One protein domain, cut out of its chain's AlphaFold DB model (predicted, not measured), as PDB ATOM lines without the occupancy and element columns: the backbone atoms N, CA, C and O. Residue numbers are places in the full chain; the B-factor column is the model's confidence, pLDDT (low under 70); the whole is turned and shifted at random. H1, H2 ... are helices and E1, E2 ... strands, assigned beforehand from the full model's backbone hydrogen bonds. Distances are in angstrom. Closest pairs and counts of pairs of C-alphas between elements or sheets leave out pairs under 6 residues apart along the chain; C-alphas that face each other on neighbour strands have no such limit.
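Overview. This is residues 11 to 23 and 116 to 293 of the 293 residues of an uncharacterized protein of Mycoplasma sp. 1654_15 (UniProt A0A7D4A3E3). A twisted sheet of six strands is covered on one face by three helices, H2, H4 and the last part of the long helix H5, with no named helix on its other face. H5 runs on past the sheet, where its residues 268 to 280 pack on a small sheet of E1 and E8 and H1 touches it; residues 156 to 162 and 164 to 170, with H3, stick out. The printed part has 191 residues, with named elements in the order H1 E1 H2 E2 H3 E3 E4 E5 H4 E6 E7 E8 H5, of mixed class. The large sheet's order is E2 E3 E4 E5 E7 E6, antiparallel throughout. The whole is compact, with a radius of gyration of the C-alphas of 18.3 A and spans of 51 by 42 by 31 A.

Along the chain. H1 is residues 11 to 19, beginning at C-alpha 11 (-46.134, -5.945, 109.744). E1 is residues 116 to 118, H2 121 to 129, E2 138 to 143 and H3 157 to 162. E3, residues 179 to 189, is 28.6 A long; E4, 194 to 204, 32.8 A; E5, 207 to 218, 33.0 A. H4 is residues 224 to 232, E6 236 to 241, E7 244 to 248 and E8 256 to 261. H5, residues 266 to 292, is 39.0 A long and ends at C-alpha 292 (-26.080, -18.758, 132.791).

Arrangement. E3, E4 and E5 form a meander, each strand the antiparallel neighbour of the one before, with N 185 and O 197 at 2.9 A and N 198 and O 214 at 2.9 A. Within hydrogen-bond range are N 142 and O 186, 2.9 A, across the neighbours E2 and E3; N 215 and O 247, 2.8 A, across the neighbours E5 and E7; and N 238 and O 246, 2.8 A, across the hairpin E6 and E7. E5, H4 and E6 make a split strand-helix-strand unit, two strands running the same way with E7 between them, its crossover right-handed. In two layers, helices on one face of a sheet, H5 is 5.4 A over the sheet, H2 5.9 A and H4 9.5 A. H5 touches H4 with residues 290 to 291 alone, C-alphas 226 and 290 closest at 6.4 A. H1 touches H2, C-alphas 16 and 123 closest at 6.0 A, at a shallow tilt of 10 degrees, opposite ways. H1 and H5 only just touch, with 3 pairs of C-alphas within 8 A, Leu 13 and Lys 270 closest at 7.1 A. E1 and E8 are antiparallel neighbours, with N 117 and O 257 within hydrogen-bond range at 2.9 A; the closest C-alphas of E8 and H5 are 259 and 272, 6.4 A. Every O i to N i+4 pair is within hydrogen-bond range in H1, H2, H4 and H5, and 1 of 2 in H3.

Size, cuts and confidence. C-alphas 134 and 158 are farthest apart, at 52.0 A. Residues 24 to 115 are not printed; C-alphas 23 and 116 are 15.9 A apart across the cut. The links E2 to H3 and H3 to E3 are long. The mean pLDDT of the printed part is 76.1, with residues 144 to 182 and 201 to 211 under 70.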
ATOM      1  N   ASP A  11     -46.083  -5.538 111.149       78.44
ATOM      2  CA  ASP A  11     -46.134  -5.945 109.744       78.44
ATOM      3  C   ASP A  11     -45.886  -7.450 109.555       78.44
ATOM      4  O   ASP A  11     -46.576  -8.111 108.776       78.44
ATOM      5  N   PHE A  12     -44.960  -8.041 110.318       82.00
ATOM      6  CA  PHE A  12     -44.678  -9.475 110.197       82.00
ATOM      7  C   PHE A  12     -45.791 -10.332 110.826       82.00
ATOM      8  O   PHE A  12     -46.094 -11.422 110.331       82.00
ATOM      9  N   LEU A  13     -46.428  -9.854 111.908       83.94
ATOM     10  CA  LEU A  13     -47.586 -10.538 112.485       83.94
ATOM     11  C   LEU A  13     -48.721 -10.578 111.464       83.94
ATOM     12  O   LEU A  13     -49.365 -11.616 111.325       83.94
ATOM     13  N   ASP A  14     -48.935  -9.497 110.712       85.06
ATOM     14  CA  ASP A  14     -49.948  -9.483 109.660       85.06
ATOM     15  C   ASP A  14     -49.664 -10.523 108.573       85.06
ATOM     16  O   ASP A  14     -50.553 -11.299 108.210       85.06
ATOM     17  N   GLU A  15     -48.415 -10.626 108.122       84.50
ATOM     18  CA  GLU A  15     -47.997 -11.630 107.140       84.50
ATOM     19  C   GLU A  15     -48.270 -13.067 107.622       84.50
ATOM     20  O   GLU A  15     -48.851 -13.885 106.893       84.50
ATOM     21  N   ILE A  16     -47.923 -13.372 108.877       81.75
ATOM     22  CA  ILE A  16     -48.184 -14.686 109.476       81.75
ATOM     23  C   ILE A  16     -49.691 -14.937 109.552       81.75
ATOM     24  O   ILE A  16     -50.177 -15.966 109.079       81.75
ATOM     25  N   LEU A  17     -50.475 -14.007 110.093       82.12
ATOM     26  CA  LEU A  17     -51.919 -14.203 110.245       82.12
ATOM     27  C   LEU A  17     -52.640 -14.310 108.895       82.12
ATOM     28  O   LEU A  17     -53.633 -15.042 108.780       82.12
ATOM     29  N   PHE A  18     -52.132 -13.648 107.855       81.12
ATOM     30  CA  PHE A  18     -52.638 -13.759 106.488       81.12
ATOM     31  C   PHE A  18     -52.359 -15.137 105.887       81.12
ATOM     32  O   PHE A  18     -53.256 -15.714 105.262       81.12
ATOM     33  N   LYS A  19     -51.180 -15.720 106.141       78.88
ATOM     34  CA  LYS A  19     -50.854 -17.101 105.738       78.88
ATOM     35  C   LYS A  19     -51.849 -18.112 106.314       78.88
ATOM     36  O   LYS A  19     -52.306 -19.011 105.606       78.88
ATOM     37  N   TYR A  20     -52.271 -17.904 107.561       78.56
ATOM     38  CA  TYR A  20     -53.300 -18.710 108.231       78.56
ATOM     39  C   TYR A  20     -54.738 -18.263 107.908       78.56
ATOM     40  O   TYR A  20     -55.708 -18.828 108.415       78.56
ATOM     41  N   LYS A  21     -54.903 -17.279 107.012       81.62
ATOM     42  CA  LYS A  21     -56.184 -16.713 106.556       81.62
ATOM     43  C   LYS A  21     -57.052 -16.173 107.696       81.62
ATOM     44  O   LYS A  21     -58.270 -16.074 107.539       81.62
ATOM     45  N   LEU A  22     -56.451 -15.792 108.825       82.62
ATOM     46  CA  LEU A  22     -57.165 -15.245 109.983       82.62
ATOM     47  C   LEU A  22     -57.719 -13.843 109.718       82.62
ATOM     48  O   LEU A  22     -58.616 -13.401 110.430       82.62
ATOM     49  N   ASN A  23     -57.281 -13.170 108.653       81.50
ATOM     50  CA  ASN A  23     -57.918 -11.958 108.137       81.50
ATOM     51  C   ASN A  23     -59.340 -12.211 107.599       81.50
ATOM     52  O   ASN A  23     -60.203 -11.333 107.689       81.50
ATOM     53  N   ASP A 116     -56.915 -22.171 119.221       86.62
ATOM     54  CA  ASP A 116     -55.757 -23.048 119.374       86.62
ATOM     55  C   ASP A 116     -54.942 -22.958 118.073       86.62
ATOM     56  O   ASP A 116     -55.283 -23.596 117.072       86.62
ATOM     57  N   LEU A 117     -53.922 -22.098 118.053       86.00
ATOM     58  CA  LEU A 117     -53.077 -21.852 116.882       86.00
ATOM     59  C   LEU A 117     -51.743 -22.584 117.036       86.00
ATOM     60  O   LEU A 117     -51.102 -22.494 118.080       86.00
ATOM     61  N   ASP A 118     -51.325 -23.290 115.986       83.69
ATOM     62  CA  ASP A 118     -50.041 -23.995 115.926       83.69
ATOM     63  C   ASP A 118     -49.238 -23.470 114.729       83.69
ATOM     64  O   ASP A 118     -49.581 -23.699 113.559       83.69
ATOM     65  N   PHE A 119     -48.222 -22.665 115.026       82.62
ATOM     66  CA  PHE A 119     -47.408 -21.986 114.029       82.62
ATOM     67  C   PHE A 119     -46.252 -22.867 113.558       82.62
ATOM     68  O   PHE A 119     -45.514 -23.448 114.344       82.62
ATOM     69  N   ASN A 120     -46.052 -22.958 112.245       76.88
ATOM     70  CA  ASN A 120     -44.939 -23.733 111.705       76.88
ATOM     71  C   ASN A 120     -43.586 -23.034 111.930       76.88
ATOM     72  O   ASN A 120     -43.525 -21.854 112.283       76.88
ATOM     73  N   ASN A 121     -42.492 -23.745 111.640       75.25
ATOM     74  CA  ASN A 121     -41.127 -23.245 111.839       75.25
ATOM     75  C   ASN A 121     -40.854 -21.933 111.116       75.25
ATOM     76  O   ASN A 121     -40.234 -21.054 111.694       75.25
ATOM     77  N   TRP A 122     -41.363 -21.759 109.893       80.38
ATOM     78  CA  TRP A 122     -41.225 -20.492 109.173       80.38
ATOM     79  C   TRP A 122     -41.855 -19.322 109.944       80.38
ATOM     80  O   TRP A 122     -41.233 -18.275 110.099       80.38
ATOM     81  N   SER A 123     -43.071 -19.518 110.463       83.00
ATOM     82  CA  SER A 123     -43.802 -18.476 111.196       83.00
ATOM     83  C   SER A 123     -43.111 -18.163 112.521       83.00
ATOM     84  O   SER A 123     -42.958 -17.000 112.879       83.00
ATOM     85  N   MET A 124     -42.634 -19.199 113.215       85.31
ATOM     86  CA  MET A 124     -41.895 -19.027 114.461       85.31
ATOM     87  C   MET A 124     -40.520 -18.397 114.259       85.31
ATOM     88  O   MET A 124     -40.121 -17.562 115.063       85.31
ATOM     89  N   ASN A 125     -39.820 -18.738 113.175       81.62
ATOM     90  CA  ASN A 125     -38.555 -18.110 112.817       81.62
ATOM     91  C   ASN A 125     -38.737 -16.602 112.631       81.62
ATOM     92  O   ASN A 125     -37.991 -15.827 113.220       81.62
ATOM     93  N   LYS A 126     -39.767 -16.194 111.875       84.69
ATOM     94  CA  LYS A 126     -40.146 -14.783 111.745       84.69
ATOM     95  C   LYS A 126     -40.455 -14.154 113.101       84.69
ATOM     96  O   LYS A 126     -39.879 -13.131 113.442       84.69
ATOM     97  N   MET A 127     -41.322 -14.788 113.893       85.75
ATOM     98  CA  MET A 127     -41.728 -14.293 115.217       85.75
ATOM     99  C   MET A 127     -40.584 -14.116 116.203       85.75
ATOM    100  O   MET A 127     -40.745 -13.365 117.152       85.75
ATOM    101  N   VAL A 128     -39.473 -14.822 116.045       83.12
ATOM    102  CA  VAL A 128     -38.333 -14.663 116.943       83.12
ATOM    103  C   VAL A 128     -37.317 -13.691 116.351       83.12
ATOM    104  O   VAL A 128     -36.929 -12.736 117.016       83.12
ATOM    105  N   ASN A 129     -36.939 -13.880 115.087       81.12
ATOM    106  CA  ASN A 129     -35.816 -13.164 114.481       81.12
ATOM    107  C   ASN A 129     -36.180 -11.802 113.882       81.12
ATOM    108  O   ASN A 129     -35.310 -10.944 113.777       81.12
ATOM    109  N   GLU A 130     -37.442 -11.578 113.509       82.94
ATOM    110  CA  GLU A 130     -37.916 -10.267 113.038       82.94
ATOM    111  C   GLU A 130     -38.477  -9.410 114.188       82.94
ATOM    112  O   GLU A 130     -38.894  -8.273 113.973       82.94
ATOM    113  N   THR A 131     -38.483  -9.923 115.427       79.94
ATOM    114  CA  THR A 131     -38.845  -9.105 116.593       79.94
ATOM    115  C   THR A 131     -37.680  -8.256 117.069       79.94
ATOM    116  O   THR A 131     -36.557  -8.731 117.187       79.94
ATOM    117  N   GLU A 132     -37.958  -7.010 117.456       81.06
ATOM    118  CA  GLU A 132     -36.981  -6.134 118.124       81.06
ATOM    119  C   GLU A 132     -36.876  -6.460 119.628       81.06
ATOM    120  O   GLU A 132     -36.717  -5.576 120.479       81.06
ATOM    121  N   TRP A 133     -37.043  -7.737 119.982       85.44
ATOM    122  CA  TRP A 133     -37.012  -8.188 121.362       85.44
ATOM    123  C   TRP A 133     -35.571  -8.210 121.868       85.44
ATOM    124  O   TRP A 133     -34.734  -8.960 121.373       85.44
ATOM    125  N   ASN A 134     -35.275  -7.399 122.885       87.38
ATOM    126  CA  ASN A 134     -33.958  -7.391 123.507       87.38
ATOM    127  C   ASN A 134     -33.936  -8.430 124.630       87.38
ATOM    128  O   ASN A 134     -34.577  -8.251 125.669       87.38
ATOM    129  N   PHE A 135     -33.200  -9.516 124.408       90.25
ATOM    130  CA  PHE A 135     -32.897 -10.501 125.439       90.25
ATOM    131  C   PHE A 135     -31.734 -10.031 126.313       90.25
ATOM    132  O   PHE A 135     -30.783  -9.432 125.811       90.25
ATOM    133  N   ASN A 136     -31.792 -10.322 127.613       93.31
ATOM    134  CA  ASN A 136     -30.703  -9.980 128.534       93.31
ATOM    135  C   ASN A 136     -29.692 -11.123 128.663       93.31
ATOM    136  O   ASN A 136     -28.513 -10.879 128.913       93.31
ATOM    137  N   TYR A 137     -30.155 -12.366 128.509       93.94
ATOM    138  CA  TYR A 137     -29.373 -13.568 128.798       93.94
ATOM    139  C   TYR A 137     -29.130 -14.440 127.564       93.94
ATOM    140  O   TYR A 137     -28.377 -15.415 127.648       93.94
ATOM    141  N   ILE A 138     -29.717 -14.077 126.420       92.19
ATOM    142  CA  ILE A 138     -29.605 -14.787 125.142       92.19
ATOM    143  C   ILE A 138     -28.763 -13.974 124.162       92.19
ATOM    144  O   ILE A 138     -28.993 -12.783 123.970       92.19
ATOM    145  N   LYS A 139     -27.805 -14.649 123.524       91.06
ATOM    146  CA  LYS A 139     -26.934 -14.107 122.478       91.06
ATOM    147  C   LYS A 139     -27.465 -14.420 121.082       91.06
ATOM    148  O   LYS A 139     -27.537 -13.521 120.251       91.06
ATOM    149  N   THR A 140     -27.817 -15.680 120.819       89.75
ATOM    150  CA  THR A 140     -28.420 -16.100 119.545       89.75
ATOM    151  C   THR A 140     -29.628 -16.991 119.782       89.75
ATOM    152  O   THR A 140     -29.665 -17.779 120.730       89.75
ATOM    153  N   PHE A 141     -30.623 -16.846 118.912       88.31
ATOM    154  CA  PHE A 141     -31.832 -17.653 118.901       88.31
ATOM    155  C   PHE A 141     -32.043 -18.159 117.475       88.31
ATOM    156  O   PHE A 141     -32.469 -17.430 116.586       88.31
ATOM    157  N   GLU A 142     -31.722 -19.424 117.250       84.94
ATOM    158  CA  GLU A 142     -31.714 -20.030 115.923       84.94
ATOM    159  C   GLU A 142     -32.844 -21.047 115.809       84.94
ATOM    160  O   GLU A 142     -33.097 -21.840 116.722       84.94
ATOM    161  N   THR A 143     -33.525 -21.052 114.665       75.81
ATOM    162  CA  THR A 143     -34.325 -22.212 114.287       75.81
ATOM    163  C   THR A 143     -33.381 -23.309 113.837       75.81
ATOM    164  O   THR A 143     -32.629 -23.147 112.877       75.81
ATOM    165  N   ASP A 144     -33.408 -24.431 114.547       66.81
ATOM    166  CA  ASP A 144     -32.652 -25.601 114.135       66.81
ATOM    167  C   ASP A 144     -33.466 -26.293 113.040       66.81
ATOM    168  O   ASP A 144     -34.378 -27.090 113.297       66.81
ATOM    169  N   PHE A 145     -33.202 -25.899 111.791       51.56
ATOM    170  CA  PHE A 145     -33.660 -26.641 110.626       51.56
ATOM    171  C   PHE A 145     -32.934 -27.980 110.637       51.56
ATOM    172  O   PHE A 145     -31.936 -28.177 109.944       51.56
ATOM    173  N   SER A 146     -33.453 -28.941 111.394       41.91
ATOM    174  CA  SER A 146     -33.157 -30.327 111.087       41.91
ATOM    175  C   SER A 146     -33.787 -30.631 109.724       41.91
ATOM    176  O   SER A 146     -34.892 -31.142 109.618       41.91
ATOM    177  N   ASN A 147     -33.020 -30.372 108.659       32.47
ATOM    178  CA  ASN A 147     -33.171 -30.997 107.341       32.47
ATOM    179  C   ASN A 147     -33.007 -32.530 107.421       32.47
ATOM    180  O   ASN A 147     -33.128 -33.220 106.418       32.47
ATOM    181  N   HIS A 148     -32.784 -33.081 108.618       32.69
ATOM    182  CA  HIS A 148     -33.086 -34.465 108.954       32.69
ATOM    183  C   HIS A 148     -34.606 -34.658 109.122       32.69
ATOM    184  O   HIS A 148     -35.059 -35.277 110.088       32.69
ATOM    185  N   GLU A 149     -35.403 -34.174 108.164       34.69
ATOM    186  CA  GLU A 149     -36.639 -34.875 107.840       34.69
ATOM    187  C   GLU A 149     -36.197 -36.277 107.422       34.69
ATOM    188  O   GLU A 149     -35.711 -36.503 106.315       34.69
ATOM    189  N   LEU A 150     -36.245 -37.216 108.366       30.34
ATOM    190  CA  LEU A 150     -36.016 -38.623 108.097       30.34
ATOM    191  C   LEU A 150     -36.907 -39.018 106.915       30.34
ATOM    192  O   LEU A 150     -38.130 -39.055 107.025       30.34
ATOM    193  N   PHE A 151     -36.288 -39.293 105.769       26.48
ATOM    194  CA  PHE A 151     -36.959 -39.893 104.623       26.48
ATOM    195  C   PHE A 151     -37.445 -41.288 105.043       26.48
ATOM    196  O   PHE A 151     -36.648 -42.195 105.288       26.48
ATOM    197  N   ILE A 152     -38.763 -41.472 105.157       36.38
ATOM    198  CA  ILE A 152     -39.353 -42.705 105.695       36.38
ATOM    199  C   ILE A 152     -39.827 -43.629 104.573       36.38
ATOM    200  O   ILE A 152     -40.793 -43.357 103.863       36.38
ATOM    201  N   LYS A 153     -39.216 -44.814 104.508       28.70
ATOM    202  CA  LYS A 153     -39.754 -46.000 103.825       28.70
ATOM    203  C   LYS A 153     -40.877 -46.597 104.695       28.70
ATOM    204  O   LYS A 153     -40.618 -46.934 105.850       28.70
ATOM    205  N   LYS A 154     -42.111 -46.717 104.179       32.81
ATOM    206  CA  LYS A 154     -43.304 -47.294 104.861       32.81
ATOM    207  C   LYS A 154     -42.960 -48.553 105.691       32.81
ATOM    208  O   LYS A 154     -42.388 -49.488 105.143       32.81
ATOM    209  N   MET A 155     -43.338 -48.602 106.977       38.41
ATOM    210  CA  MET A 155     -43.300 -49.841 107.787       38.41
ATOM    211  C   MET A 155     -44.692 -50.466 107.894       38.41
ATOM    212  O   MET A 155     -45.700 -49.764 107.879       38.41
ATOM    213  N   ASN A 156     -44.716 -51.795 107.991       40.78
ATOM    214  CA  ASN A 156     -45.913 -52.632 108.014       40.78
ATOM    215  C   ASN A 156     -46.529 -52.717 109.429       40.78
ATOM    216  O   ASN A 156     -45.810 -52.825 110.422       40.78
ATOM    217  N   THR A 157     -47.860 -52.728 109.503       45.22
ATOM    218  CA  THR A 157     -48.713 -52.768 110.706       45.22
ATOM    219  C   THR A 157     -48.433 -53.935 111.655       45.22
ATOM    220  O   THR A 157     -48.609 -53.776 112.857       45.22
ATOM    221  N   LYS A 158     -47.937 -55.082 111.173       48.00
ATOM    222  CA  LYS A 158     -47.639 -56.240 112.044       48.00
ATOM    223  C   LYS A 158     -46.507 -55.989 113.049       48.00
ATOM    224  O   LYS A 158     -46.554 -56.504 114.157       48.00
ATOM    225  N   VAL A 159     -45.524 -55.161 112.687       47.50
ATOM    226  CA  VAL A 159     -44.418 -54.772 113.587       47.50
ATOM    227  C   VAL A 159     -44.917 -53.823 114.684       47.50
ATOM    228  O   VAL A 159     -44.389 -53.788 115.790       47.50
ATOM    229  N   TRP A 160     -45.985 -53.074 114.400       43.44
ATOM    230  CA  TRP A 160     -46.600 -52.131 115.335       43.44
ATOM    231  C   TRP A 160     -47.295 -52.829 116.510       43.44
ATOM    232  O   TRP A 160     -47.295 -52.323 117.630       43.44
ATOM    233  N   GLU A 161     -47.886 -53.998 116.266       48.00
ATOM    234  CA  GLU A 161     -48.597 -54.763 117.292       48.00
ATOM    235  C   GLU A 161     -47.651 -55.527 118.225       48.00
ATOM    236  O   GLU A 161     -47.970 -55.682 119.403       48.00
ATOM    237  N   SER A 162     -46.475 -55.949 117.741       48.41
ATOM    238  CA  SER A 162     -45.468 -56.614 118.579       48.41
ATOM    239  C   SER A 162     -44.791 -55.647 119.551       48.41
ATOM    240  O   SER A 162     -44.608 -55.984 120.712       48.41
ATOM    241  N   LEU A 163     -44.507 -54.413 119.117       44.44
ATOM    242  CA  LEU A 163     -43.849 -53.381 119.936       44.44
ATOM    243  C   LEU A 163     -44.726 -52.826 121.071       44.44
ATOM    244  O   LEU A 163     -44.228 -52.173 121.977       44.44
ATOM    245  N   LYS A 164     -46.038 -53.071 121.025       45.62
ATOM    246  CA  LYS A 164     -46.998 -52.646 122.056       45.62
ATOM    247  C   LYS A 164     -47.014 -53.544 123.293       45.62
ATOM    248  O   LYS A 164     -47.615 -53.155 124.291       45.62
ATOM    249  N   LYS A 165     -46.472 -54.761 123.189       49.41
ATOM    250  CA  LYS A 165     -46.548 -55.780 124.245       49.41
ATOM    251  C   LYS A 165     -45.379 -55.737 125.229       49.41
ATOM    252  O   LYS A 165     -45.562 -56.226 126.336       49.41
ATOM    253  N   ASP A 166     -44.256 -55.120 124.864       42.56
ATOM    254  CA  ASP A 166     -43.075 -55.021 125.722       42.56
ATOM    255  C   ASP A 166     -42.914 -53.598 126.275       42.56
ATOM    256  O   ASP A 166     -42.981 -52.600 125.556       42.56
ATOM    257  N   ASP A 167     -42.783 -53.522 127.593       42.12
ATOM    258  CA  ASP A 167     -42.909 -52.324 128.415       42.12
ATOM    259  C   ASP A 167     -41.615 -51.471 128.469       42.12
ATOM    260  O   ASP A 167     -40.514 -51.933 128.176       42.12
ATOM    261  N   LYS A 168     -41.773 -50.221 128.929       40.19
ATOM    262  CA  LYS A 168     -40.766 -49.210 129.350       40.19
ATOM    263  C   LYS A 168     -39.887 -48.500 128.309       40.19
ATOM    264  O   LYS A 168     -39.700 -47.295 128.469       40.19
ATOM    265  N   ASP A 169     -39.473 -49.131 127.212       38.59
ATOM    266  CA  ASP A 169     -38.699 -48.450 126.144       38.59
ATOM    267  C   ASP A 169     -39.562 -47.916 124.989       38.59
ATOM    268  O   ASP A 169     -39.066 -47.426 123.971       38.59
ATOM    269  N   PHE A 170     -40.885 -47.938 125.170       38.97
ATOM    270  CA  PHE A 170     -41.869 -47.510 124.174       38.97
ATOM    271  C   PHE A 170     -41.603 -46.092 123.626       38.97
ATOM    272  O   PHE A 170     -41.893 -45.816 122.466       38.97
ATOM    273  N   PHE A 171     -40.992 -45.209 124.427       35.25
ATOM    274  CA  PHE A 171     -40.613 -43.848 124.027       35.25
ATOM    275  C   PHE A 171     -39.341 -43.761 123.170       35.25
ATOM    276  O   PHE A 171     -39.230 -42.836 122.370       35.25
ATOM    277  N   GLU A 172     -38.399 -44.705 123.275       33.25
ATOM    278  CA  GLU A 172     -37.221 -44.732 122.392       33.25
ATOM    279  C   GLU A 172     -37.558 -45.287 121.003       33.25
ATOM    280  O   GLU A 172     -36.942 -44.886 120.017       33.25
ATOM    281  N   VAL A 173     -38.595 -46.128 120.901       33.62
ATOM    282  CA  VAL A 173     -39.102 -46.677 119.631       33.62
ATOM    283  C   VAL A 173     -40.092 -45.731 118.926       33.62
ATOM    284  O   VAL A 173     -40.505 -46.000 117.795       33.62
ATOM    285  N   PHE A 174     -40.386 -44.547 119.489       33.16
ATOM    286  CA  PHE A 174     -40.975 -43.418 118.745       33.16
ATOM    287  C   PHE A 174     -39.954 -42.803 117.764       33.16
ATOM    288  O   PHE A 174     -39.742 -41.595 117.676       33.16
ATOM    289  N   VAL A 175     -39.326 -43.660 116.961       33.97
ATOM    290  CA  VAL A 175     -38.472 -43.304 115.839       33.97
ATOM    291  C   VAL A 175     -39.382 -42.879 114.686       33.97
ATOM    292  O   VAL A 175     -39.840 -43.688 113.882       33.97
ATOM    293  N   PHE A 176     -39.644 -41.572 114.639       35.84
ATOM    294  CA  PHE A 176     -39.577 -40.753 113.425       35.84
ATOM    295  C   PHE A 176     -40.363 -41.231 112.196       35.84
ATOM    296  O   PHE A 176     -39.781 -41.380 111.124       35.84
ATOM    297  N   ARG A 177     -41.677 -41.469 112.299       40.06
ATOM    298  CA  ARG A 177     -42.483 -41.805 111.101       40.06
ATOM    299  C   ARG A 177     -43.710 -40.934 110.830       40.06
ATOM    300  O   ARG A 177     -44.246 -41.016 109.730       40.06
ATOM    301  N   LEU A 178     -44.166 -40.116 111.786       37.75
ATOM    302  CA  LEU A 178     -45.468 -39.423 111.710       37.75
ATOM    303  C   LEU A 178     -45.506 -38.077 112.472       37.75
ATOM    304  O   LEU A 178     -46.531 -37.722 113.056       37.75
ATOM    305  N   ALA A 179     -44.401 -37.327 112.532       47.06
ATOM    306  CA  ALA A 179     -44.456 -35.969 113.076       47.06
ATOM    307  C   ALA A 179     -45.077 -35.036 112.022       47.06
ATOM    308  O   ALA A 179     -44.456 -34.759 111.003       47.06
ATOM    309  N   ASN A 180     -46.310 -34.565 112.245       50.97
ATOM    310  CA  ASN A 180     -46.966 -33.635 111.309       50.97
ATOM    311  C   ASN A 180     -46.423 -32.206 111.444       50.97
ATOM    312  O   ASN A 180     -46.498 -31.430 110.497       50.97
ATOM    313  N   MET A 181     -45.931 -31.848 112.637       61.66
ATOM    314  CA  MET A 181     -45.319 -30.557 112.948       61.66
ATOM    315  C   MET A 181     -44.296 -30.739 114.073       61.66
ATOM    316  O   MET A 181     -44.605 -31.332 115.113       61.66
ATOM    317  N   SER A 182     -43.088 -30.214 113.872       67.81
ATOM    318  CA  SER A 182     -42.035 -30.172 114.885       67.81
ATOM    319  C   SER A 182     -41.302 -28.839 114.837       67.81
ATOM    320  O   SER A 182     -40.873 -28.433 113.753       67.81
ATOM    321  N   SER A 183     -41.127 -28.199 115.989       73.38
ATOM    322  CA  SER A 183     -40.348 -26.977 116.137       73.38
ATOM    323  C   SER A 183     -39.146 -27.208 117.045       73.38
ATOM    324  O   SER A 183     -39.250 -27.786 118.128       73.38
ATOM    325  N   HIS A 184     -37.985 -26.790 116.550       83.44
ATOM    326  CA  HIS A 184     -36.698 -26.972 117.201       83.44
ATOM    327  C   HIS A 184     -35.975 -25.640 117.200       83.44
ATOM    328  O   HIS A 184     -35.790 -25.020 116.149       83.44
ATOM    329  N   PHE A 185     -35.578 -25.205 118.383       85.31
ATOM    330  CA  PHE A 185     -34.850 -23.963 118.550       85.31
ATOM    331  C   PHE A 185     -33.575 -24.240 119.310       85.31
ATOM    332  O   PHE A 185     -33.614 -24.876 120.363       85.31
ATOM    333  N   LYS A 186     -32.467 -23.747 118.772       89.62
ATOM    334  CA  LYS A 186     -31.168 -23.735 119.425       89.62
ATOM    335  C   LYS A 186     -30.941 -22.333 119.966       89.62
ATOM    336  O   LYS A 186     -31.017 -21.352 119.229       89.62
ATOM    337  N   ILE A 187     -30.677 -22.241 121.259       90.38
ATOM    338  CA  ILE A 187     -30.519 -20.972 121.955       90.38
ATOM    339  C   ILE A 187     -29.136 -20.955 122.585       90.38
ATOM    340  O   ILE A 187     -28.777 -21.849 123.354       90.38
ATOM    341  N   THR A 188     -28.370 -19.923 122.248       90.50
ATOM    342  CA  THR A 188     -27.044 -19.683 122.813       90.50
ATOM    343  C   THR A 188     -27.139 -18.518 123.777       90.50
ATOM    344  O   THR A 188     -27.580 -17.427 123.406       90.50
ATOM    345  N   THR A 189     -26.725 -18.726 125.018       91.88
ATOM    346  CA  THR A 189     -26.731 -17.685 126.041       91.88
ATOM    347  C   THR A 189     -25.566 -16.704 125.873       91.88
ATOM    348  O   THR A 189     -24.630 -16.940 125.106       91.88
ATOM    349  N   VAL A 190     -25.589 -15.593 126.615       92.44
ATOM    350  CA  VAL A 190     -24.478 -14.619 126.650       92.44
ATOM    351  C   VAL A 190     -23.155 -15.221 127.138       92.44
ATOM    352  O   VAL A 190     -22.101 -14.812 126.658       92.44
ATOM    353  N   ASN A 191     -23.203 -16.252 127.992       90.81
ATOM    354  CA  ASN A 191     -22.024 -16.992 128.463       90.81
ATOM    355  C   ASN A 191     -21.644 -18.169 127.536       90.81
ATOM    356  O   ASN A 191     -20.849 -19.021 127.914       90.81
ATOM    357  N   ASN A 192     -22.194 -18.216 126.315       89.81
ATOM    358  CA  ASN A 192     -21.996 -19.266 125.307       89.81
ATOM    359  C   ASN A 192     -22.474 -20.674 125.722       89.81
ATOM    360  O   ASN A 192     -22.078 -21.660 125.099       89.81
ATOM    361  N   PHE A 193     -23.358 -20.791 126.717       90.06
ATOM    362  CA  PHE A 193     -24.047 -22.053 126.980       90.06
ATOM    363  C   PHE A 193     -25.128 -22.289 125.929       90.06
ATOM    364  O   PHE A 193     -25.782 -21.350 125.476       90.06
ATOM    365  N   VAL A 194     -25.325 -23.549 125.548       87.69
ATOM    366  CA  VAL A 194     -26.294 -23.929 124.518       87.69
ATOM    367  C   VAL A 194     -27.384 -24.791 125.133       87.69
ATOM    368  O   VAL A 194     -27.104 -25.790 125.799       87.69
ATOM    369  N   PHE A 195     -28.632 -24.423 124.859       90.19
ATOM    370  CA  PHE A 195     -29.792 -25.253 125.147       90.19
ATOM    371  C   PHE A 195     -30.765 -25.264 123.974       90.19
ATOM    372  O   PHE A 195     -30.710 -24.417 123.080       90.19
ATOM    373  N   TYR A 196     -31.659 -26.244 123.981       90.44
ATOM    374  CA  TYR A 196     -32.625 -26.458 122.922       90.44
ATOM    375  C   TYR A 196     -34.037 -26.506 123.485       90.44
ATOM    376  O   TYR A 196     -34.283 -27.095 124.539       90.44
ATOM    377  N   LEU A 197     -34.972 -25.925 122.739       89.00
ATOM    378  CA  LEU A 197     -36.403 -26.110 122.943       89.00
ATOM    379  C   LEU A 197     -36.919 -26.985 121.810       89.00
ATOM    380  O   LEU A 197     -36.851 -26.597 120.640       89.00
ATOM    381  N   LYS A 198     -37.407 -28.174 122.161       85.62
ATOM    382  CA  LYS A 198     -37.903 -29.168 121.211       85.62
ATOM    383  C   LYS A 198     -39.376 -29.428 121.455       85.62
ATOM    384  O   LYS A 198     -39.757 -29.845 122.547       85.62
ATOM    385  N   TYR A 199     -40.180 -29.233 120.419       83.25
ATOM    386  CA  TYR A 199     -41.594 -29.556 120.432       83.25
ATOM    387  C   TYR A 199     -41.974 -30.399 119.216       83.25
ATOM    388  O   TYR A 199     -41.665 -30.029 118.083       83.25
ATOM    389  N   SER A 200     -42.685 -31.505 119.424       74.88
ATOM    390  CA  SER A 200     -43.229 -32.307 118.327       74.88
ATOM    391  C   SER A 200     -44.575 -32.940 118.676       74.88
ATOM    392  O   SER A 200     -44.847 -33.322 119.817       74.88
ATOM    393  N   LYS A 201     -45.437 -33.057 117.661       69.19
ATOM    394  CA  LYS A 201     -46.750 -33.710 117.736       69.19
ATOM    395  C   LYS A 201     -46.855 -34.830 116.712       69.19
ATOM    396  O   LYS A 201     -46.483 -34.654 115.550       69.19
ATOM    397  N   ILE A 202     -47.469 -35.937 117.115       60.22
ATOM    398  CA  ILE A 202     -47.796 -37.064 116.239       60.22
ATOM    399  C   ILE A 202     -49.312 -37.193 116.129       60.22
ATOM    400  O   ILE A 202     -50.011 -37.267 117.139       60.22
ATOM    401  N   SER A 203     -49.839 -37.260 114.905       54.94
ATOM    402  CA  SER A 203     -51.237 -37.655 114.704       54.94
ATOM    403  C   SER A 203     -51.340 -39.169 114.553       54.94
ATOM    404  O   SER A 203     -50.710 -39.738 113.663       54.94
ATOM    405  N   SER A 204     -52.175 -39.814 115.360       51.69
ATOM    406  CA  SER A 204     -52.515 -41.230 115.220       51.69
ATOM    407  C   SER A 204     -54.010 -41.430 115.454       51.69
ATOM    408  O   SER A 204     -54.561 -40.894 116.413       51.69
ATOM    409  N   ASN A 205     -54.680 -42.180 114.572       49.72
ATOM    410  CA  ASN A 205     -56.102 -42.535 114.686       49.72
ATOM    411  C   ASN A 205     -57.018 -41.340 115.024       49.72
ATOM    412  O   ASN A 205     -57.770 -41.379 115.996       49.72
ATOM    413  N   PHE A 206     -56.924 -40.255 114.241       47.47
ATOM    414  CA  PHE A 206     -57.685 -39.005 114.431       47.47
ATOM    415  C   PHE A 206     -57.430 -38.267 115.761       47.47
ATOM    416  O   PHE A 206     -58.112 -37.288 116.065       47.47
ATOM    417  N   ARG A 207     -56.436 -38.693 116.547       42.59
ATOM    418  CA  ARG A 207     -55.965 -38.016 117.761       42.59
ATOM    419  C   ARG A 207     -54.577 -37.436 117.520       42.59
ATOM    420  O   ARG A 207     -53.794 -37.982 116.749       42.59
ATOM    421  N   VAL A 208     -54.278 -36.317 118.170       55.22
ATOM    422  CA  VAL A 208     -52.949 -35.696 118.151       55.22
ATOM    423  C   VAL A 208     -52.342 -35.870 119.533       55.22
ATOM    424  O   VAL A 208     -52.955 -35.475 120.523       55.22
ATOM    425  N   TYR A 209     -51.165 -36.479 119.584       55.31
ATOM    426  CA  TYR A 209     -50.393 -36.713 120.794       55.31
ATOM    427  C   TYR A 209     -49.190 -35.778 120.790       55.31
ATOM    428  O   TYR A 209     -48.479 -35.687 119.788       55.31
ATOM    429  N   GLU A 210     -48.976 -35.075 121.898       59.72
ATOM    430  CA  GLU A 210     -47.704 -34.395 122.127       59.72
ATOM    431  C   GLU A 210     -46.650 -35.474 122.344       59.72
ATOM    432  O   GLU A 210     -46.777 -36.308 123.238       59.72
ATOM    433  N   ASN A 211     -45.680 -35.511 121.441       64.38
ATOM    434  CA  ASN A 211     -44.642 -36.527 121.417       64.38
ATOM    435  C   ASN A 211     -43.412 -36.039 122.179       64.38
ATOM    436  O   ASN A 211     -42.837 -36.772 122.976       64.38
ATOM    437  N   GLU A 212     -43.034 -34.779 121.966       73.25
ATOM    438  CA  GLU A 212     -41.898 -34.159 122.636       73.25
ATOM    439  C   GLU A 212     -42.253 -32.732 123.035       73.25
ATOM    440  O   GLU A 212     -42.833 -31.982 122.248       73.25
ATOM    441  N   ASN A 213     -41.888 -32.360 124.257       83.19
ATOM    442  CA  ASN A 213     -41.938 -30.991 124.750       83.19
ATOM    443  C   ASN A 213     -40.812 -30.815 125.768       83.19
ATOM    444  O   ASN A 213     -41.028 -30.883 126.978       83.19
ATOM    445  N   PHE A 214     -39.590 -30.701 125.257       85.75
ATOM    446  CA  PHE A 214     -38.377 -30.767 126.057       85.75
ATOM    447  C   PHE A 214     -37.607 -29.451 126.053       85.75
ATOM    448  O   PHE A 214     -37.435 -28.810 125.015       85.75
ATOM    449  N   LEU A 215     -37.065 -29.129 127.224       90.06
ATOM    450  CA  LEU A 215     -35.854 -28.340 127.371       90.06
ATOM    451  C   LEU A 215     -34.668 -29.312 127.379       90.06
ATOM    452  O   LEU A 215     -34.645 -30.254 128.170       90.06
ATOM    453  N   ILE A 216     -33.699 -29.103 126.494       88.81
ATOM    454  CA  ILE A 216     -32.505 -29.948 126.378       88.81
ATOM    455  C   ILE A 216     -31.287 -29.080 126.656       88.81
ATOM    456  O   ILE A 216     -31.095 -28.071 125.982       88.81
ATOM    457  N   VAL A 217     -30.456 -29.465 127.616       90.06
ATOM    458  CA  VAL A 217     -29.283 -28.683 128.030       90.06
ATOM    459  C   VAL A 217     -28.046 -29.572 127.990       90.06
ATOM    460  O   VAL A 217     -28.137 -30.756 128.308       90.06
ATOM    461  N   ASN A 218     -26.892 -29.031 127.594       87.81
ATOM    462  CA  ASN A 218     -25.635 -29.780 127.665       87.81
ATOM    463  C   ASN A 218     -25.325 -30.117 129.130       87.81
ATOM    464  O   ASN A 218     -25.313 -29.211 129.970       87.81
ATOM    465  N   SER A 219     -25.044 -31.388 129.425       86.44
ATOM    466  CA  SER A 219     -24.807 -31.864 130.794       86.44
ATOM    467  C   SER A 219     -23.690 -31.086 131.489       86.44
ATOM    468  O   SER A 219     -23.834 -30.704 132.642       86.44
ATOM    469  N   GLU A 220     -22.626 -30.743 130.758       86.06
ATOM    470  CA  GLU A 220     -21.484 -29.955 131.255       86.06
ATOM    471  C   GLU A 220     -21.874 -28.571 131.800       86.06
ATOM    472  O   GLU A 220     -21.193 -28.018 132.660       86.06
ATOM    473  N   SER A 221     -22.975 -27.996 131.307       82.19
ATOM    474  CA  SER A 221     -23.464 -26.679 131.735       82.19
ATOM    475  C   SER A 221     -24.457 -26.737 132.903       82.19
ATOM    476  O   SER A 221     -24.856 -25.688 133.424       82.19
ATOM    477  N   MET A 222     -24.839 -27.947 133.328       88.94
ATOM    478  CA  MET A 222     -25.861 -28.203 134.337       88.94
ATOM    479  C   MET A 222     -25.243 -28.805 135.603       88.94
ATOM    480  O   MET A 222     -24.623 -29.859 135.567       88.94
ATOM    481  N   ASN A 223     -25.446 -28.147 136.746       88.62
ATOM    482  CA  ASN A 223     -25.110 -28.688 138.064       88.62
ATOM    483  C   ASN A 223     -26.395 -28.982 138.858       88.62
ATOM    484  O   ASN A 223     -27.489 -28.592 138.441       88.62
ATOM    485  N   GLU A 224     -26.271 -29.642 140.014       89.50
ATOM    486  CA  GLU A 224     -27.443 -30.040 140.811       89.50
ATOM    487  C   GLU A 224     -28.275 -28.829 141.267       89.50
ATOM    488  O   GLU A 224     -29.500 -28.880 141.256       89.50
ATOM    489  N   ASN A 225     -27.635 -27.692 141.566       92.44
ATOM    490  CA  ASN A 225     -28.346 -26.468 141.943       92.44
ATOM    491  C   ASN A 225     -29.224 -25.936 140.797       92.44
ATOM    492  O   ASN A 225     -30.399 -25.647 141.010       92.44
ATOM    493  N   LYS A 226     -28.686 -25.829 139.576       91.62
ATOM    494  CA  LYS A 226     -29.439 -25.382 138.388       91.62
ATOM    495  C   LYS A 226     -30.578 -26.338 138.054       91.62
ATOM    496  O   LYS A 226     -31.673 -25.893 137.712       91.62
ATOM    497  N   LYS A 227     -30.325 -27.641 138.182       92.19
ATOM    498  CA  LYS A 227     -31.332 -28.685 138.003       92.19
ATOM    499  C   LYS A 227     -32.486 -28.503 138.992       92.19
ATOM    500  O   LYS A 227     -33.623 -28.408 138.546       92.19
ATOM    501  N   ASN A 228     -32.195 -28.333 140.283       93.00
ATOM    502  CA  ASN A 228     -33.213 -28.083 141.309       93.00
ATOM    503  C   ASN A 228     -34.028 -26.814 141.006       93.00
ATOM    504  O   ASN A 228     -35.252 -26.845 141.058       93.00
ATOM    505  N   ILE A 229     -33.377 -25.724 140.578       94.06
ATOM    506  CA  ILE A 229     -34.070 -24.482 140.191       94.06
ATOM    507  C   ILE A 229     -35.019 -24.704 138.997       94.06
ATOM    508  O   ILE A 229     -36.102 -24.118 138.944       94.06
ATOM    509  N   LEU A 230     -34.628 -25.521 138.012       92.56
ATOM    510  CA  LEU A 230     -35.506 -25.876 136.892       92.56
ATOM    511  C   LEU A 230     -36.693 -26.724 137.359       92.56
ATOM    512  O   LEU A 230     -37.820 -26.481 136.917       92.56
ATOM    513  N   GLU A 231     -36.463 -27.678 138.259       92.12
ATOM    514  CA  GLU A 231     -37.524 -28.519 138.815       92.12
ATOM    515  C   GLU A 231     -38.521 -27.733 139.671       92.12
ATOM    516  O   GLU A 231     -39.730 -27.918 139.520       92.12
ATOM    517  N   ASP A 232     -38.049 -26.751 140.441       92.81
ATOM    518  CA  ASP A 232     -38.895 -25.806 141.183       92.81
ATOM    519  C   ASP A 232     -39.770 -24.948 140.251       92.81
ATOM    520  O   ASP A 232     -40.888 -24.561 140.602       92.81
ATOM    521  N   LYS A 233     -39.305 -24.682 139.022       91.00
ATOM    522  CA  LYS A 233     -40.109 -24.046 137.961       91.00
ATOM    523  C   LYS A 233     -41.048 -25.017 137.231       91.00
ATOM    524  O   LYS A 233     -41.747 -24.609 136.301       91.00
ATOM    525  N   GLY A 234     -41.095 -26.279 137.649       90.69
ATOM    526  CA  GLY A 234     -41.991 -27.311 137.133       90.69
ATOM    527  C   GLY A 234     -41.446 -28.104 135.947       90.69
ATOM    528  O   GLY A 234     -42.175 -28.941 135.405       90.69
ATOM    529  N   PHE A 235     -40.197 -27.874 135.527       91.06
ATOM    530  CA  PHE A 235     -39.538 -28.788 134.595       91.06
ATOM    531  C   PHE A 235     -39.318 -30.136 135.277       91.06
ATOM    532  O   PHE A 235     -39.070 -30.193 136.471       91.06
ATOM    533  N   LYS A 236     -39.419 -31.246 134.549       90.88
ATOM    534  CA  LYS A 236     -39.179 -32.572 135.141       90.88
ATOM    535  C   LYS A 236     -38.028 -33.244 134.437       90.88
ATOM    536  O   LYS A 236     -38.114 -33.447 133.223       90.88
ATOM    537  N   PHE A 237     -36.975 -33.594 135.170       88.19
ATOM    538  CA  PHE A 237     -35.895 -34.379 134.596       88.19
ATOM    539  C   PHE A 237     -36.445 -35.694 134.023       88.19
ATOM    540  O   PHE A 237     -37.232 -36.391 134.663       88.19
ATOM    541  N   TYR A 238     -36.069 -35.998 132.783       85.12
ATOM    542  CA  TYR A 238     -36.502 -37.201 132.083       85.12
ATOM    543  C   TYR A 238     -35.363 -38.207 131.966       85.12
ATOM    544  O   TYR A 238     -35.479 -39.324 132.465       85.12
ATOM    545  N   LYS A 239     -34.277 -37.816 131.291       84.69
ATOM    546  CA  LYS A 239     -33.091 -38.655 131.106       84.69
ATOM    547  C   LYS A 239     -31.873 -37.831 130.718       84.69
ATOM    548  O   LYS A 239     -31.999 -36.701 130.246       84.69
ATOM    549  N   GLU A 240     -30.710 -38.450 130.841       83.94
ATOM    550  CA  GLU A 240     -29.461 -37.978 130.258       83.94
ATOM    551  C   GLU A 240     -29.043 -38.922 129.125       83.94
ATOM    552  O   GLU A 240     -29.103 -40.143 129.277       83.94
ATOM    553  N   LYS A 241     -28.685 -38.365 127.965       82.44
ATOM    554  CA  LYS A 241     -28.262 -39.126 126.780       82.44
ATOM    555  C   LYS A 241     -27.326 -38.275 125.925       82.44
ATOM    556  O   LYS A 241     -27.595 -37.093 125.731       82.44
ATOM    557  N   ASP A 242     -26.247 -38.870 125.420       84.88
ATOM    558  CA  ASP A 242     -25.281 -38.231 124.513       84.88
ATOM    559  C   ASP A 242     -24.742 -36.876 125.027       84.88
ATOM    560  O   ASP A 242     -24.654 -35.899 124.282       84.88
ATOM    561  N   GLY A 243     -24.432 -36.791 126.329       83.94
ATOM    562  CA  GLY A 243     -23.932 -35.563 126.967       83.94
ATOM    563  C   GLY A 243     -24.968 -34.437 127.084       83.94
ATOM    564  O   GLY A 243     -24.603 -33.264 127.218       83.94
ATOM    565  N   LYS A 244     -26.264 -34.767 126.998       88.31
ATOM    566  CA  LYS A 244     -27.378 -33.825 127.148       88.31
ATOM    567  C   LYS A 244     -28.382 -34.309 128.188       88.31
ATOM    568  O   LYS A 244     -28.791 -35.470 128.184       88.31
ATOM    569  N   MET A 245     -28.860 -33.381 129.008       88.75
ATOM    570  CA  MET A 245     -29.966 -33.583 129.939       88.75
ATOM    571  C   MET A 245     -31.286 -33.135 129.311       88.75
ATOM    572  O   MET A 245     -31.385 -32.039 128.755       88.75
ATOM    573  N   TYR A 246     -32.306 -33.981 129.428       87.44
ATOM    574  CA  TYR A 246     -33.643 -33.761 128.887       87.44
ATOM    575  C   TYR A 246     -34.621 -33.483 130.023       87.44
ATOM    576  O   TYR A 246     -34.771 -34.300 130.933       87.44
ATOM    577  N   PHE A 247     -35.333 -32.365 129.929       87.81
ATOM    578  CA  PHE A 247     -36.339 -31.942 130.896       87.81
ATOM    579  C   PHE A 247     -37.687 -31.758 130.212       87.81
ATOM    580  O   PHE A 247     -37.798 -30.977 129.266       87.81
ATOM    581  N   TRP A 248     -38.729 -32.434 130.692       86.62
ATOM    582  CA  TRP A 248     -40.097 -32.161 130.257       86.62
ATOM    583  C   TRP A 248     -40.478 -30.731 130.628       86.62
ATOM    584  O   TRP A 248     -40.368 -30.341 131.791       86.62
ATOM    585  N   SER A 249     -40.924 -29.955 129.641       88.94
ATOM    586  CA  SER A 249     -41.379 -28.589 129.860       88.94
ATOM    587  C   SER A 249     -42.816 -28.576 130.390       88.94
ATOM    588  O   SER A 249     -43.682 -29.245 129.820       88.94
ATOM    589  N   PRO A 250     -43.108 -27.783 131.439       86.44
ATOM    590  CA  PRO A 250     -44.476 -27.580 131.910       86.44
ATOM    591  C   PRO A 250     -45.261 -26.613 131.009       86.44
ATOM    592  O   PRO A 250     -46.472 -26.458 131.164       86.44
ATOM    593  N   TYR A 251     -44.583 -25.930 130.084       88.62
ATOM    594  CA  TYR A 251     -45.169 -24.908 129.227       88.62
ATOM    595  C   TYR A 251     -45.535 -25.480 127.867       88.62
ATOM    596  O   TYR A 251     -44.886 -26.395 127.375       88.62
ATOM    597  N   SER A 252     -46.547 -24.911 127.213       84.25
ATOM    598  CA  SER A 252     -46.852 -25.282 125.833       84.25
ATOM    599  C   SER A 252     -45.679 -24.948 124.911       84.25
ATOM    600  O   SER A 252     -45.020 -23.915 125.086       84.25
ATOM    601  N   GLY A 253     -45.469 -25.789 123.891       84.88
ATOM    602  CA  GLY A 253     -44.445 -25.571 122.872       84.88
ATOM    603  C   GLY A 253     -44.467 -24.139 122.329       84.88
ATOM    604  O   GLY A 253     -45.520 -23.495 122.252       84.88
ATOM    605  N   LEU A 254     -43.297 -23.609 121.969       87.94
ATOM    606  CA  LEU A 254     -43.156 -22.209 121.554       87.94
ATOM    607  C   LEU A 254     -44.065 -21.853 120.361       87.94
ATOM    608  O   LEU A 254     -44.575 -20.740 120.306       87.94
ATOM    609  N   SER A 255     -44.344 -22.821 119.481       85.12
ATOM    610  CA  SER A 255     -45.259 -22.683 118.342       85.12
ATOM    611  C   SER A 255     -46.749 -22.636 118.680       85.12
ATOM    612  O   SER A 255     -47.551 -22.282 117.816       85.12
ATOM    613  N   ILE A 256     -47.145 -22.996 119.902       87.81
ATOM    614  CA  ILE A 256     -48.553 -23.148 120.279       87.81
ATOM    615  C   ILE A 256     -49.058 -21.902 120.993       87.81
ATOM    616  O   ILE A 256     -48.557 -21.525 122.058       87.81
ATOM    617  N   PHE A 257     -50.132 -21.332 120.462       89.75
ATOM    618  CA  PHE A 257     -50.816 -20.167 121.005       89.75
ATOM    619  C   PHE A 257     -52.266 -20.540 121.304       89.75
ATOM    620  O   PHE A 257     -53.086 -20.676 120.399       89.75
ATOM    621  N   ASN A 258     -52.572 -20.691 122.592       89.50
ATOM    622  CA  ASN A 258     -53.921 -20.954 123.087       89.50
ATOM    623  C   ASN A 258     -54.509 -19.639 123.606       89.50
ATOM    624  O   ASN A 258     -54.387 -19.334 124.789       89.50
ATOM    625  N   ILE A 259     -55.106 -18.845 122.720       91.31
ATOM    626  CA  ILE A 259     -55.593 -17.500 123.060       91.31
ATOM    627  C   ILE A 259     -57.106 -17.502 123.291       91.31
ATOM    628  O   ILE A 259     -57.847 -18.241 122.640       91.31
ATOM    629  N   ILE A 260     -57.569 -16.636 124.191       90.25
ATOM    630  CA  ILE A 260     -58.991 -16.394 124.450       90.25
ATOM    631  C   ILE A 260     -59.271 -14.917 124.182       90.25
ATOM    632  O   ILE A 260     -58.630 -14.048 124.766       90.25
ATOM    633  N   VAL A 261     -60.229 -14.633 123.299       90.75
ATOM    634  CA  VAL A 261     -60.638 -13.268 122.938       90.75
ATOM    635  C   VAL A 261     -62.126 -13.063 123.207       90.75
ATOM    636  O   VAL A 261     -62.934 -13.914 122.849       90.75
ATOM    637  N   LYS A 262     -62.499 -11.932 123.822       84.12
ATOM    638  CA  LYS A 262     -63.910 -11.577 124.092       84.12
ATOM    639  C   LYS A 262     -64.687 -11.194 122.835       84.12
ATOM    640  O   LYS A 262     -65.881 -11.429 122.740       84.12
ATOM    641  N   GLU A 263     -64.005 -10.589 121.873       81.62
ATOM    642  CA  GLU A 263     -64.569 -10.263 120.573       81.62
ATOM    643  C   GLU A 263     -63.647 -10.822 119.516       81.62
ATOM    644  O   GLU A 263     -62.450 -10.530 119.492       81.62
ATOM    645  N   SER A 264     -64.188 -11.659 118.640       82.75
ATOM    646  CA  SER A 264     -63.374 -12.303 117.626       82.75
ATOM    647  C   SER A 264     -63.251 -11.439 116.369       82.75
ATOM    648  O   SER A 264     -63.930 -11.630 115.354       82.75
ATOM    649  N   SER A 265     -62.326 -10.490 116.447       86.56
ATOM    650  CA  SER A 265     -61.870  -9.678 115.328       86.56
ATOM    651  C   SER A 265     -60.450 -10.078 114.924       86.56
ATOM    652  O   SER A 265     -59.759 -10.814 115.629       86.56
ATOM    653  N   TYR A 266     -60.015  -9.604 113.760       87.31
ATOM    654  CA  TYR A 266     -58.630  -9.765 113.332       87.31
ATOM    655  C   TYR A 266     -57.651  -9.097 114.313       87.31
ATOM    656  O   TYR A 266     -56.702  -9.730 114.768       87.31
ATOM    657  N   PHE A 267     -57.939  -7.851 114.695       89.31
ATOM    658  CA  PHE A 267     -57.084  -7.041 115.562       89.31
ATOM    659  C   PHE A 267     -56.969  -7.609 116.979       89.31
ATOM    660  O   PHE A 267     -55.873  -7.697 117.519       89.31
ATOM    661  N   THR A 268     -58.075  -8.074 117.564       90.62
ATOM    662  CA  THR A 268     -58.061  -8.666 118.913       90.62
ATOM    663  C   THR A 268     -57.281  -9.980 118.964       90.62
ATOM    664  O   THR A 268     -56.596 -10.250 119.952       90.62
ATOM    665  N   ILE A 269     -57.337 -10.786 117.898       89.62
ATOM    666  CA  ILE A 269     -56.509 -11.991 117.755       89.62
ATOM    667  C   ILE A 269     -55.030 -11.610 117.626       89.62
ATOM    668  O   ILE A 269     -54.207 -12.172 118.346       89.62
ATOM    669  N   LYS A 270     -54.700 -10.641 116.761       90.31
ATOM    670  CA  LYS A 270     -53.327 -10.144 116.570       90.31
ATOM    671  C   LYS A 270     -52.715  -9.668 117.889       90.31
ATOM    672  O   LYS A 270     -51.639 -10.132 118.259       90.31
ATOM    673  N   GLU A 271     -53.432  -8.827 118.631       91.56
ATOM    674  CA  GLU A 271     -52.948  -8.294 119.909       91.56
ATOM    675  C   GLU A 271     -52.774  -9.398 120.962       91.56
ATOM    676  O   GLU A 271     -51.784  -9.434 121.687       91.56
ATOM    677  N   SER A 272     -53.685 -10.374 121.002       92.12
ATOM    678  CA  SER A 272     -53.565 -11.502 121.936       92.12
ATOM    679  C   SER A 272     -52.360 -12.394 121.633       92.12
ATOM    680  O   SER A 272     -51.711 -12.879 122.562       92.12
ATOM    681  N   ILE A 273     -52.047 -12.606 120.350       91.94
ATOM    682  CA  ILE A 273     -50.860 -13.357 119.911       91.94
ATOM    683  C   ILE A 273     -49.592 -12.613 120.294       91.94
ATOM    684  O   ILE A 273     -48.671 -13.233 120.816       91.94
ATOM    685  N   LYS A 274     -49.568 -11.294 120.095       91.62
ATOM    686  CA  LYS A 274     -48.459 -10.439 120.511       91.62
ATOM    687  C   LYS A 274     -48.187 -10.585 122.009       91.62
ATOM    688  O   LYS A 274     -47.082 -10.966 122.371       91.62
ATOM    689  N   ILE A 275     -49.200 -10.417 122.865       91.75
ATOM    690  CA  ILE A 275     -49.060 -10.586 124.324       91.75
ATOM    691  C   ILE A 275     -48.533 -11.986 124.680       91.75
ATOM    692  O   ILE A 275     -47.624 -12.125 125.498       91.75
ATOM    693  N   HIS A 276     -49.072 -13.038 124.054       92.69
ATOM    694  CA  HIS A 276     -48.604 -14.408 124.289       92.69
ATOM    695  C   HIS A 276     -47.153 -14.617 123.855       92.69
ATOM    696  O   HIS A 276     -46.411 -15.320 124.546       92.69
ATOM    697  N   LEU A 277     -46.746 -14.016 122.736       92.44
ATOM    698  CA  LEU A 277     -45.375 -14.068 122.251       92.44
ATOM    699  C   LEU A 277     -44.444 -13.384 123.252       92.44
ATOM    700  O   LEU A 277     -43.474 -14.003 123.673       92.44
ATOM    701  N   GLU A 278     -44.774 -12.179 123.726       92.06
ATOM    702  CA  GLU A 278     -43.979 -11.481 124.748       92.06
ATOM    703  C   GLU A 278     -43.803 -12.322 126.018       92.06
ATOM    704  O   GLU A 278     -42.692 -12.435 126.537       92.06
ATOM    705  N   THR A 279     -44.878 -12.946 126.512       92.56
ATOM    706  CA  THR A 279     -44.810 -13.826 127.689       92.56
ATOM    707  C   THR A 279     -43.896 -15.026 127.437       92.56
ATOM    708  O   THR A 279     -43.064 -15.347 128.286       92.56
ATOM    709  N   LYS A 280     -43.999 -15.669 126.265       92.69
ATOM    710  CA  LYS A 280     -43.120 -16.788 125.896       92.69
ATOM    711  C   LYS A 280     -41.657 -16.343 125.783       92.69
ATOM    712  O   LYS A 280     -40.794 -17.018 126.329       92.69
ATOM    713  N   LEU A 281     -41.363 -15.203 125.153       92.44
ATOM    714  CA  LEU A 281     -39.991 -14.691 125.015       92.44
ATOM    715  C   LEU A 281     -39.375 -14.315 126.374       92.44
ATOM    716  O   LEU A 281     -38.221 -14.656 126.626       92.44
ATOM    717  N   LYS A 282     -40.143 -13.690 127.283       92.94
ATOM    718  CA  LYS A 282     -39.704 -13.429 128.671       92.94
ATOM    719  C   LYS A 282     -39.323 -14.715 129.395       92.94
ATOM    720  O   LYS A 282     -38.269 -14.786 130.016       92.94
ATOM    721  N   LEU A 283     -40.169 -15.733 129.283       92.81
ATOM    722  CA  LEU A 283     -39.948 -17.026 129.915       92.81
ATOM    723  C   LEU A 283     -38.680 -17.710 129.391       92.81
ATOM    724  O   LEU A 283     -37.935 -18.301 130.167       92.81
ATOM    725  N   ILE A 284     -38.391 -17.588 128.094       93.31
ATOM    726  CA  ILE A 284     -37.151 -18.115 127.515       93.31
ATOM    727  C   ILE A 284     -35.925 -17.351 128.045       93.31
ATOM    728  O   ILE A 284     -34.926 -17.985 128.384       93.31
ATOM    729  N   ASP A 285     -35.998 -16.022 128.181       93.81
ATOM    730  CA  ASP A 285     -34.915 -15.222 128.783       93.81
ATOM    731  C   ASP A 285     -34.671 -15.616 130.253       93.81
ATOM    732  O   ASP A 285     -33.530 -15.697 130.704       93.81
ATOM    733  N   GLU A 286     -35.731 -15.943 131.000       93.62
ATOM    734  CA  GLU A 286     -35.612 -16.465 132.366       93.62
ATOM    735  C   GLU A 286     -34.965 -17.852 132.434       93.62
ATOM    736  O   GLU A 286     -34.197 -18.115 133.359       93.62
ATOM    737  N   ILE A 287     -35.259 -18.745 131.483       93.06
ATOM    738  CA  ILE A 287     -34.582 -20.047 131.384       93.06
ATOM    739  C   ILE A 287     -33.096 -19.827 131.092       93.06
ATOM    740  O   ILE A 287     -32.241 -20.404 131.763       93.06
ATOM    741  N   ALA A 288     -32.774 -18.939 130.148       93.50
ATOM    742  CA  ALA A 288     -31.395 -18.593 129.822       93.50
ATOM    743  C   ALA A 288     -30.642 -18.010 131.031       93.50
ATOM    744  O   ALA A 288     -29.472 -18.331 131.235       93.50
ATOM    745  N   LYS A 289     -31.311 -17.211 131.874       94.44
ATOM    746  CA  LYS A 289     -30.751 -16.722 133.143       94.44
ATOM    747  C   LYS A 289     -30.347 -17.862 134.083       94.44
ATOM    748  O   LYS A 289     -29.267 -17.799 134.656       94.44
ATOM    749  N   ILE A 290     -31.192 -18.884 134.237       91.25
ATOM    750  CA  ILE A 290     -30.901 -20.048 135.094       91.25
ATOM    751  C   ILE A 290     -29.704 -20.825 134.548       91.25
ATOM    752  O   ILE A 290     -28.832 -21.234 135.299       91.25
ATOM    753  N   ILE A 291     -29.634 -20.998 133.230       89.00
ATOM    754  CA  ILE A 291     -28.535 -21.738 132.599       89.00
ATOM    755  C   ILE A 291     -27.210 -20.960 132.708       89.00
ATOM    756  O   ILE A 291     -26.155 -21.573 132.882       89.00
ATOM    757  N   ASN A 292     -27.256 -19.624 132.656       86.38
ATOM    758  CA  ASN A 292     -26.080 -18.758 132.791       86.38
ATOM    759  C   ASN A 292     -25.461 -18.719 134.191       86.38
ATOM    760  O   ASN A 292     -24.248 -18.527 134.271       86.38
ATOM    761  N   ASN A 293     -26.279 -18.841 135.240       75.00
ATOM    762  CA  ASN A 293     -25.882 -18.700 136.645       75.00
ATOM    763  C   ASN A 293     -25.597 -20.061 137.272       75.00
ATOM    764  O   ASN A 293     -24.420 -20.392 137.516       75.00
TER     765      ASN A 293